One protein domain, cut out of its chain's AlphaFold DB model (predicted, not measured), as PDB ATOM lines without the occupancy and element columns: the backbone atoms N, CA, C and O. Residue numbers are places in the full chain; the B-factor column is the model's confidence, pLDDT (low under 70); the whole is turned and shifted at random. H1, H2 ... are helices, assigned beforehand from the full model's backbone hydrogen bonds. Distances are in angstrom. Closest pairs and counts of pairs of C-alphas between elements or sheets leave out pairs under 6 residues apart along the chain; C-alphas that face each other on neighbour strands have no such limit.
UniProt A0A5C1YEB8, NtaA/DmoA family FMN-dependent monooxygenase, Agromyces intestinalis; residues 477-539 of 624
ATOM      1  N   ARG A 477     236.643 171.994 165.417       88.50
ATOM      2  CA  ARG A 477     235.178 172.050 165.257       88.50
ATOM      3  C   ARG A 477     234.699 171.313 164.010       88.50
ATOM      4  O   ARG A 477     233.805 170.479 164.115       88.50
ATOM      5  N   SER A 478     235.338 171.556 162.866       86.31
ATOM      6  CA  SER A 478     235.028 170.869 161.603       86.31
ATOM      7  C   SER A 478     235.315 169.371 161.675       86.31
ATOM      8  O   SER A 478     234.583 168.563 161.101       86.31
ATOM      9  N   VAL A 479     236.342 168.974 162.432       88.12
ATOM     10  CA  VAL A 479     236.644 167.557 162.670       88.12
ATOM     11  C   VAL A 479     235.549 166.912 163.525       88.12
ATOM     12  O   VAL A 479     235.044 165.858 163.147       88.12
ATOM     13  N   LEU A 480     235.109 167.556 164.615       88.88
ATOM     14  CA  LEU A 480     234.009 167.042 165.446       88.88
ATOM     15  C   LEU A 480     232.667 166.989 164.689       88.88
ATOM     16  O   LEU A 480     231.914 166.036 164.869       88.88
ATOM     17  N   GLY A 481     232.386 167.952 163.803       84.75
ATOM     18  CA  GLY A 481     231.221 167.908 162.906       84.75
ATOM     19  C   GLY A 481     231.264 166.720 161.936       84.75
ATOM     20  O   GLY A 481     230.286 165.983 161.800       84.75
ATOM     21  N   ASN A 482     232.425 166.455 161.326       81.62
ATOM     22  CA  ASN A 482     232.610 165.280 160.471       81.62
ATOM     23  C   ASN A 482     232.537 163.952 161.257       81.62
ATOM     24  O   ASN A 482     232.005 162.978 160.722       81.62
ATOM     25  N   LEU A 483     232.997 163.895 162.516       85.31
ATOM     26  CA  LEU A 483     232.811 162.723 163.390       85.31
ATOM     27  C   LEU A 483     231.325 162.451 163.669       85.31
ATOM     28  O   LEU A 483     230.866 161.324 163.464       85.31
ATOM     29  N   ALA A 484     230.562 163.477 164.055       84.06
ATOM     30  CA  ALA A 484     229.129 163.351 164.312       84.06
ATOM     31  C   ALA A 484     228.379 162.819 163.076       84.06
ATOM     32  O   ALA A 484     227.613 161.863 163.174       84.06
ATOM     33  N   LEU A 485     228.660 163.378 161.894       78.75
ATOM     34  CA  LEU A 485     227.965 163.043 160.648       78.75
ATOM     35  C   LEU A 485     228.339 161.676 160.046       78.75
ATOM     36  O   LEU A 485     227.472 160.969 159.532       78.75
ATOM     37  N   ILE A 486     229.633 161.333 160.030       76.75
ATOM     38  CA  ILE A 486     230.154 160.162 159.297       76.75
ATOM     39  C   ILE A 486     230.220 158.924 160.199       76.75
ATOM     40  O   ILE A 486     230.017 157.806 159.726       76.75
ATOM     41  N   GLN A 487     230.507 159.121 161.490       81.19
ATOM     42  CA  GLN A 487     230.721 158.044 162.463       81.19
ATOM     43  C   GLN A 487     229.575 157.901 163.476       81.19
ATOM     44  O   GLN A 487     229.478 156.861 164.124       81.19
ATOM     45  N   GLY A 488     228.716 158.919 163.627       79.19
ATOM     46  CA  GLY A 488     227.713 158.988 164.699       79.19
ATOM     47  C   GLY A 488     228.285 159.420 166.057       79.19
ATOM     48  O   GLY A 488     227.589 159.339 167.065       79.19
ATOM     49  N   ILE A 489     229.546 159.864 166.102       86.62
ATOM     50  CA  ILE A 489     230.257 160.207 167.341       86.62
ATOM     51  C   ILE A 489     230.206 161.724 167.543       86.62
ATOM     52  O   ILE A 489     231.080 162.452 167.070       86.62
ATOM     53  N   ASP A 490     229.168 162.213 168.223       88.31
ATOM     54  CA  ASP A 490     229.029 163.643 168.509       88.31
ATOM     55  C   ASP A 490     229.729 164.041 169.820       88.31
ATOM     56  O   ASP A 490     229.250 163.777 170.923       88.31
ATOM     57  N   LEU A 491     230.878 164.708 169.681       91.94
ATOM     58  CA  LEU A 491     231.640 165.285 170.793       91.94
ATOM     59  C   LEU A 491     231.435 166.806 170.935       91.94
ATOM     60  O   LEU A 491     232.065 167.426 171.791       91.94
ATOM     61  N   ARG A 492     230.566 167.436 170.128       90.62
ATOM     62  CA  ARG A 492     230.423 168.907 170.059       90.62
ATOM     63  C   ARG A 492     229.885 169.536 171.353       90.62
ATOM     64  O   ARG A 492     230.079 170.729 171.566       90.62
ATOM     65  N   GLY A 493     229.233 168.745 172.209       89.56
ATOM     66  CA  GLY A 493     228.716 169.162 173.521       89.56
ATOM     67  C   GLY A 493     229.666 168.963 174.712       89.56
ATOM     68  O   GLY A 493     229.270 169.262 175.837       89.56
ATOM     69  N   TYR A 494     230.879 168.445 174.500       94.31
ATOM     70  CA  TYR A 494     231.874 168.217 175.557       94.31
ATOM     71  C   TYR A 494     232.869 169.384 175.661       94.31
ATOM     72  O   TYR A 494     233.039 170.161 174.722       94.31
ATOM     73  N   ASP A 495     233.566 169.487 176.798       95.75
ATOM     74  CA  ASP A 495     234.714 170.388 176.938       95.75
ATOM     75  C   ASP A 495     235.844 169.935 175.988       95.75
ATOM     76  O   ASP A 495     236.348 168.819 176.145       95.75
ATOM     77  N   PRO A 496     236.265 170.754 175.002       94.69
ATOM     78  CA  PRO A 496     237.312 170.370 174.060       94.69
ATOM     79  C   PRO A 496     238.683 170.169 174.719       94.69
ATOM     80  O   PRO A 496     239.503 169.435 174.168       94.69
ATOM     81  N   ASP A 497     238.943 170.791 175.870       96.94
ATOM     82  CA  ASP A 497     240.179 170.612 176.639       96.94
ATOM     83  C   ASP A 497     240.010 169.603 177.792       96.94
ATOM     84  O   ASP A 497     240.962 169.314 178.520       96.94
ATOM     85  N   GLY A 498     238.819 169.007 177.913       95.50
ATOM     86  CA  GLY A 498     238.539 167.860 178.769       95.50
ATOM     87  C   GLY A 498     238.954 166.514 178.148       95.50
ATOM     88  O   GLY A 498     239.274 166.435 176.955       95.50
ATOM     89  N   PRO A 499     238.948 165.434 178.953       96.12
ATOM     90  CA  PRO A 499     239.289 164.090 178.499       96.12
ATOM     91  C   PRO A 499     238.252 163.540 177.514       96.12
ATOM     92  O   PRO A 499     237.073 163.895 177.545       96.12
ATOM     93  N   ILE A 500     238.695 162.623 176.658       95.62
ATOM     94  CA  ILE A 500     237.840 161.939 175.684       95.62
ATOM     95  C   ILE A 500     236.895 160.981 176.438       95.62
ATOM     96  O   ILE A 500     237.379 160.204 177.267       95.62
ATOM     97  N   PRO A 501     235.572 161.020 176.192       93.19
ATOM     98  CA  PRO A 501     234.622 160.102 176.816       93.19
ATOM     99  C   PRO A 501     234.755 158.678 176.257       93.19
ATOM    100  O   PRO A 501     235.387 158.447 175.228       93.19
ATOM    101  N   GLU A 502     234.105 157.718 176.916       90.25
ATOM    102  CA  GLU A 502     233.917 156.372 176.364       90.25
ATOM    103  C   GLU A 502     233.139 156.457 175.037       90.25
ATOM    104  O   GLU A 502     232.086 157.095 174.963       90.25
ATOM    105  N   LEU A 503     233.690 155.863 173.975       90.06
ATOM    106  CA  LEU A 503     233.121 155.907 172.624       90.06
ATOM    107  C   LEU A 503     232.372 154.604 172.298       90.06
ATOM    108  O   LEU A 503     232.794 153.548 172.771       90.06
ATOM    109  N   PRO A 504     231.323 154.639 171.448       84.94
ATOM    110  CA  PRO A 504     230.601 153.438 171.023       84.94
ATOM    111  C   PRO A 504     231.511 152.366 170.407       84.94
ATOM    112  O   PRO A 504     232.488 152.691 169.725       84.94
ATOM    113  N   ASP A 505     231.159 151.094 170.603       84.06
ATOM    114  CA  ASP A 505     231.872 149.957 170.016       84.06
ATOM    115  C   ASP A 505     231.772 150.005 168.471       84.06
ATOM    116  O   ASP A 505     230.662 150.116 167.931       84.06
ATOM    117  N   PRO A 506     232.890 149.909 167.719       82.06
ATOM    118  CA  PRO A 506     232.847 149.854 166.259       82.06
ATOM    119  C   PRO A 506     231.933 148.746 165.700       82.06
ATOM    120  O   PRO A 506     231.340 148.915 164.629       82.06
ATOM    121  N   ALA A 507     231.771 147.628 166.413       79.12
ATOM    122  CA  ALA A 507     230.883 146.538 166.026       79.12
ATOM    123  C   ALA A 507     229.409 146.974 165.946       79.12
ATOM    124  O   ALA A 507     228.696 146.526 165.046       79.12
ATOM    125  N   GLU A 508     228.955 147.886 166.807       79.19
ATOM    126  CA  GLU A 508     227.560 148.353 166.835       79.19
ATOM    127  C   GLU A 508     227.244 149.376 165.725       79.19
ATOM    128  O   GLU A 508     226.077 149.576 165.370       79.19
ATOM    129  N   SER A 509     228.272 149.989 165.121       75.38
ATOM    130  CA  SER A 509     228.107 151.029 164.099       75.38
ATOM    131  C   SER A 509     227.382 150.524 162.844       75.38
ATOM    132  O   SER A 509     227.875 149.656 162.120       75.38
ATOM    133  N   GLN A 510     226.232 151.139 162.543       69.69
ATOM    134  CA  GLN A 510     225.461 150.910 161.310       69.69
ATOM    135  C   GLN A 510     225.989 151.705 160.103       69.69
ATOM    136  O   GLN A 510     225.565 151.464 158.965       69.69
ATOM    137  N   GLY A 511     226.884 152.668 160.352       71.50
ATOM    138  CA  GLY A 511     227.464 153.556 159.349       71.50
ATOM    139  C   GLY A 511     228.776 153.029 158.765       71.50
ATOM    140  O   GLY A 511     228.940 151.831 158.524       71.50
ATOM    141  N   TYR A 512     229.741 153.922 158.537       72.75
ATOM    142  CA  TYR A 512     231.084 153.547 158.087       72.75
ATOM    143  C   TYR A 512     231.945 153.012 159.248       72.75
ATOM    144  O   TYR A 512     232.809 153.722 159.764       72.75
ATOM    145  N   ARG A 513     231.742 151.742 159.634       77.06
ATOM    146  CA  ARG A 513     232.481 151.064 160.724       77.06
ATOM    147  C   ARG A 513     233.998 151.312 160.693       77.06
ATOM    148  O   ARG A 513     234.568 151.635 161.727       77.06
ATOM    149  N   SER A 514     234.635 151.256 159.522       74.12
ATOM    150  CA  SER A 514     236.086 151.470 159.372       74.12
ATOM    151  C   SER A 514     236.579 152.854 159.817       74.12
ATOM    152  O   SER A 514     237.733 152.998 160.217       74.12
ATOM    153  N   PHE A 515     235.723 153.879 159.798       78.12
ATOM    154  CA  PHE A 515     236.055 155.202 160.330       78.12
ATOM    155  C   PHE A 515     235.970 155.222 161.868       78.12
ATOM    156  O   PHE A 515     236.804 155.857 162.508       78.12
ATOM    157  N   VAL A 516     235.031 154.476 162.463       82.38
ATOM    158  CA  VAL A 516     234.941 154.285 163.925       82.38
ATOM    159  C   VAL A 516     236.147 153.488 164.434       82.38
ATOM    160  O   VAL A 516     236.816 153.916 165.373       82.38
ATOM    161  N   GLU A 517     236.487 152.381 163.765       84.00
ATOM    162  CA  GLU A 517     237.692 151.575 164.032       84.00
ATOM    163  C   GLU A 517     238.969 152.432 163.977       84.00
ATOM    164  O   GLU A 517     239.840 152.311 164.841       84.00
ATOM    165  N   ARG A 518     239.064 153.349 163.002       80.75
ATOM    166  CA  ARG A 518     240.165 154.314 162.882       80.75
ATOM    167  C   ARG A 518     240.234 155.283 164.068       80.75
ATOM    168  O   ARG A 518     241.315 155.459 164.623       80.75
ATOM    169  N   THR A 519     239.115 155.878 164.488       87.50
ATOM    170  CA  THR A 519     239.083 156.787 165.652       87.50
ATOM    171  C   THR A 519     239.530 156.077 166.934       87.50
ATOM    172  O   THR A 519     240.353 156.615 167.675       87.50
ATOM    173  N   HIS A 520     239.071 154.842 167.167       89.06
ATOM    174  CA  HIS A 520     239.539 154.014 168.290       89.06
ATOM    175  C   HIS A 520     241.039 153.689 168.193       89.06
ATOM    176  O   HIS A 520     241.754 153.800 169.190       89.06
ATOM    177  N   ALA A 521     241.550 153.354 167.002       85.69
ATOM    178  CA  ALA A 521     242.977 153.096 166.794       85.69
ATOM    179  C   ALA A 521     243.852 154.330 167.088       85.69
ATOM    180  O   ALA A 521     244.879 154.208 167.756       85.69
ATOM    181  N   VAL A 522     243.426 155.526 166.666       86.62
ATOM    182  CA  VAL A 522     244.116 156.796 166.967       86.62
ATOM    183  C   VAL A 522     244.202 157.049 168.473       86.62
ATOM    184  O   VAL A 522     245.256 157.449 168.973       86.62
ATOM    185  N   ILE A 523     243.122 156.771 169.212       90.00
ATOM    186  CA  ILE A 523     243.088 156.906 170.674       90.00
ATOM    187  C   ILE A 523     244.041 155.903 171.339       90.00
ATOM    188  O   ILE A 523     244.812 156.284 172.221       90.00
ATOM    189  N   ALA A 524     244.038 154.643 170.898       88.94
ATOM    190  CA  ALA A 524     244.889 153.592 171.458       88.94
ATOM    191  C   ALA A 524     246.394 153.847 171.232       88.94
ATOM    192  O   ALA A 524     247.190 153.677 172.165       88.94
ATOM    193  N   THR A 525     246.770 154.273 170.019       86.00
ATOM    194  CA  THR A 525     248.164 154.528 169.618       86.00
ATOM    195  C   THR A 525     248.702 155.823 170.219       86.00
ATOM    196  O   THR A 525     249.686 155.796 170.957       86.00
ATOM    197  N   HIS A 526     248.062 156.963 169.938       86.38
ATOM    198  CA  HIS A 526     248.628 158.280 170.260       86.38
ATOM    199  C   HIS A 526     248.223 158.802 171.646       86.38
ATOM    200  O   HIS A 526     248.835 159.747 172.139       86.38
ATOM    201  N   ARG A 527     247.203 158.200 172.278       90.19
ATOM    202  CA  ARG A 527     246.678 158.557 173.612       90.19
ATOM    203  C   ARG A 527     246.470 160.072 173.821       90.19
ATOM    204  O   ARG A 527     246.961 160.613 174.816       90.19
ATOM    205  N   PRO A 528     245.770 160.771 172.902       91.69
ATOM    206  CA  PRO A 528     245.521 162.205 173.022       91.69
ATOM    207  C   PRO A 528     244.864 162.543 174.375       91.69
ATOM    208  O   PRO A 528     243.853 161.936 174.723       91.69
ATOM    209  N   PRO A 529     245.405 163.504 175.149       93.81
ATOM    210  CA  PRO A 529     244.901 163.818 176.487       93.81
ATOM    211  C   PRO A 529     243.574 164.588 176.474       93.81
ATOM    212  O   PRO A 529     242.884 164.611 177.490       93.81
ATOM    213  N   THR A 530     243.218 165.218 175.348       96.62
ATOM    214  CA  THR A 530     242.004 166.033 175.206       96.62
ATOM    215  C   THR A 530     241.284 165.773 173.886       96.62
ATOM    216  O   THR A 530     241.886 165.325 172.903       96.62
ATOM    217  N   ILE A 531     239.993 166.111 173.837       95.56
ATOM    218  CA  ILE A 531     239.176 166.037 172.614       95.56
ATOM    219  C   ILE A 531     239.756 166.933 171.503       95.56
ATOM    220  O   ILE A 531     239.754 166.545 170.334       95.56
ATOM    221  N   ARG A 532     240.315 168.100 171.851       94.12
ATOM    222  CA  ARG A 532     241.012 169.002 170.921       94.12
ATOM    223  C   ARG A 532     242.222 168.334 170.275       94.12
ATOM    224  O   ARG A 532     242.404 168.480 169.069       94.12
ATOM    225  N   GLU A 533     243.031 167.606 171.042       91.50
ATOM    226  CA  GLU A 533     244.221 166.934 170.507       91.50
ATOM    227  C   GLU A 533     243.848 165.706 169.663       91.50
ATOM    228  O   GLU A 533     244.414 165.516 168.588       91.50
ATOM    229  N   LEU A 534     242.825 164.941 170.067       92.19
ATOM    230  CA  LEU A 534     242.234 163.891 169.227       92.19
ATOM    231  C   LEU A 534     241.771 164.460 167.879       92.19
ATOM    232  O   LEU A 534     242.139 163.949 166.823       92.19
ATOM    233  N   ALA A 535     241.010 165.556 167.908       90.69
ATOM    234  CA  ALA A 535     240.544 166.243 166.711       90.69
ATOM    235  C   ALA A 535     241.701 166.819 165.872       90.69
ATOM    236  O   ALA A 535     241.623 166.817 164.647       90.69
ATOM    237  N   ARG A 536     242.803 167.265 166.492       88.62
ATOM    238  CA  ARG A 536     243.997 167.722 165.768       88.62
ATOM    239  C   ARG A 536     244.682 166.570 165.030       88.62
ATOM    240  O   ARG A 536     245.014 166.734 163.856       88.62
ATOM    241  N   ILE A 537     244.860 165.412 165.671       87.75
ATOM    242  CA  ILE A 537     245.465 164.218 165.049       87.75
ATOM    243  C   ILE A 537     244.572 163.697 163.914       87.75
ATOM    244  O   ILE A 537     245.059 163.509 162.803       87.75
ATOM    245  N   LEU A 538     243.261 163.565 164.151       86.75
ATOM    246  CA  LEU A 538     242.283 163.130 163.144       86.75
ATOM    247  C   LEU A 538     242.098 164.133 161.996       86.75
ATOM    248  O   LEU A 538     241.832 163.723 160.873       86.75
ATOM    249  N   GLY A 539     242.219 165.437 162.252       81.62
ATOM    250  CA  GLY A 539     242.033 166.484 161.241       81.62
ATOM    251  C   GLY A 539     243.255 166.735 160.362       81.62
ATOM    252  O   GLY A 539     243.096 167.044 159.182       81.62
TER     253      GLY A 539
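What this domain is: This is residues 477 to 539 of the 624 residues of the protein "NtaA/DmoA family FMN-dependent monooxygenase" of Agromyces intestinalis (UniProt A0A5C1YEB8). Three crossed helices form a small triangle, each touching the other two, and a long loop, residues 488 to 512, swings over one side of them from the end of H1 to the start of H2. The printed part has 63 residues, with named helices H1, H2 and H3 in that order and no named strand: all helix. It is compact, with a radius of gyration of the C-alphas of 10.6 A, and spans 29 by 23 by 19 A.

Where its parts are: H1, residues 477 to 487, begins at C-alpha 477 (235.178, 172.050, 165.257) and is 15.0 A long. H2, residues 513 to 526, is 20.1 A long. H3, residues 531 to 539, is 11.7 A long and ends at C-alpha 539 (242.033, 166.484, 161.241).

How they stand to each other: H1 touches H2, whose residues 513 to 516 alone take part, at a steep tilt of 48 degrees, opposite ways; the closest C-alphas, of Gln 487 and Val 516, are 5.8 A apart. H1 and H3 touch, about perpendicular at 75 degrees; their closest C-alphas, of Val 479 and Gly 539, are 5.7 A apart. H2, with residues 519 to 523 alone, touches H3 at a steep tilt of 64 degrees, opposite ways; the closest C-alphas, of Ile 523 and Leu 534, are 7.2 A apart. In H1, H2 and H3 every O i to N i+4 pair is within hydrogen-bond range.

The domain as a whole: The C-alphas farthest apart, of Asp 497 and Gln 510, are 29.0 A apart. The printed part has no cut. The link from H1 to H2 is long, that from H2 to H3 tight. Mean pLDDT of the printed part is 86.5; residue 510 is under 70.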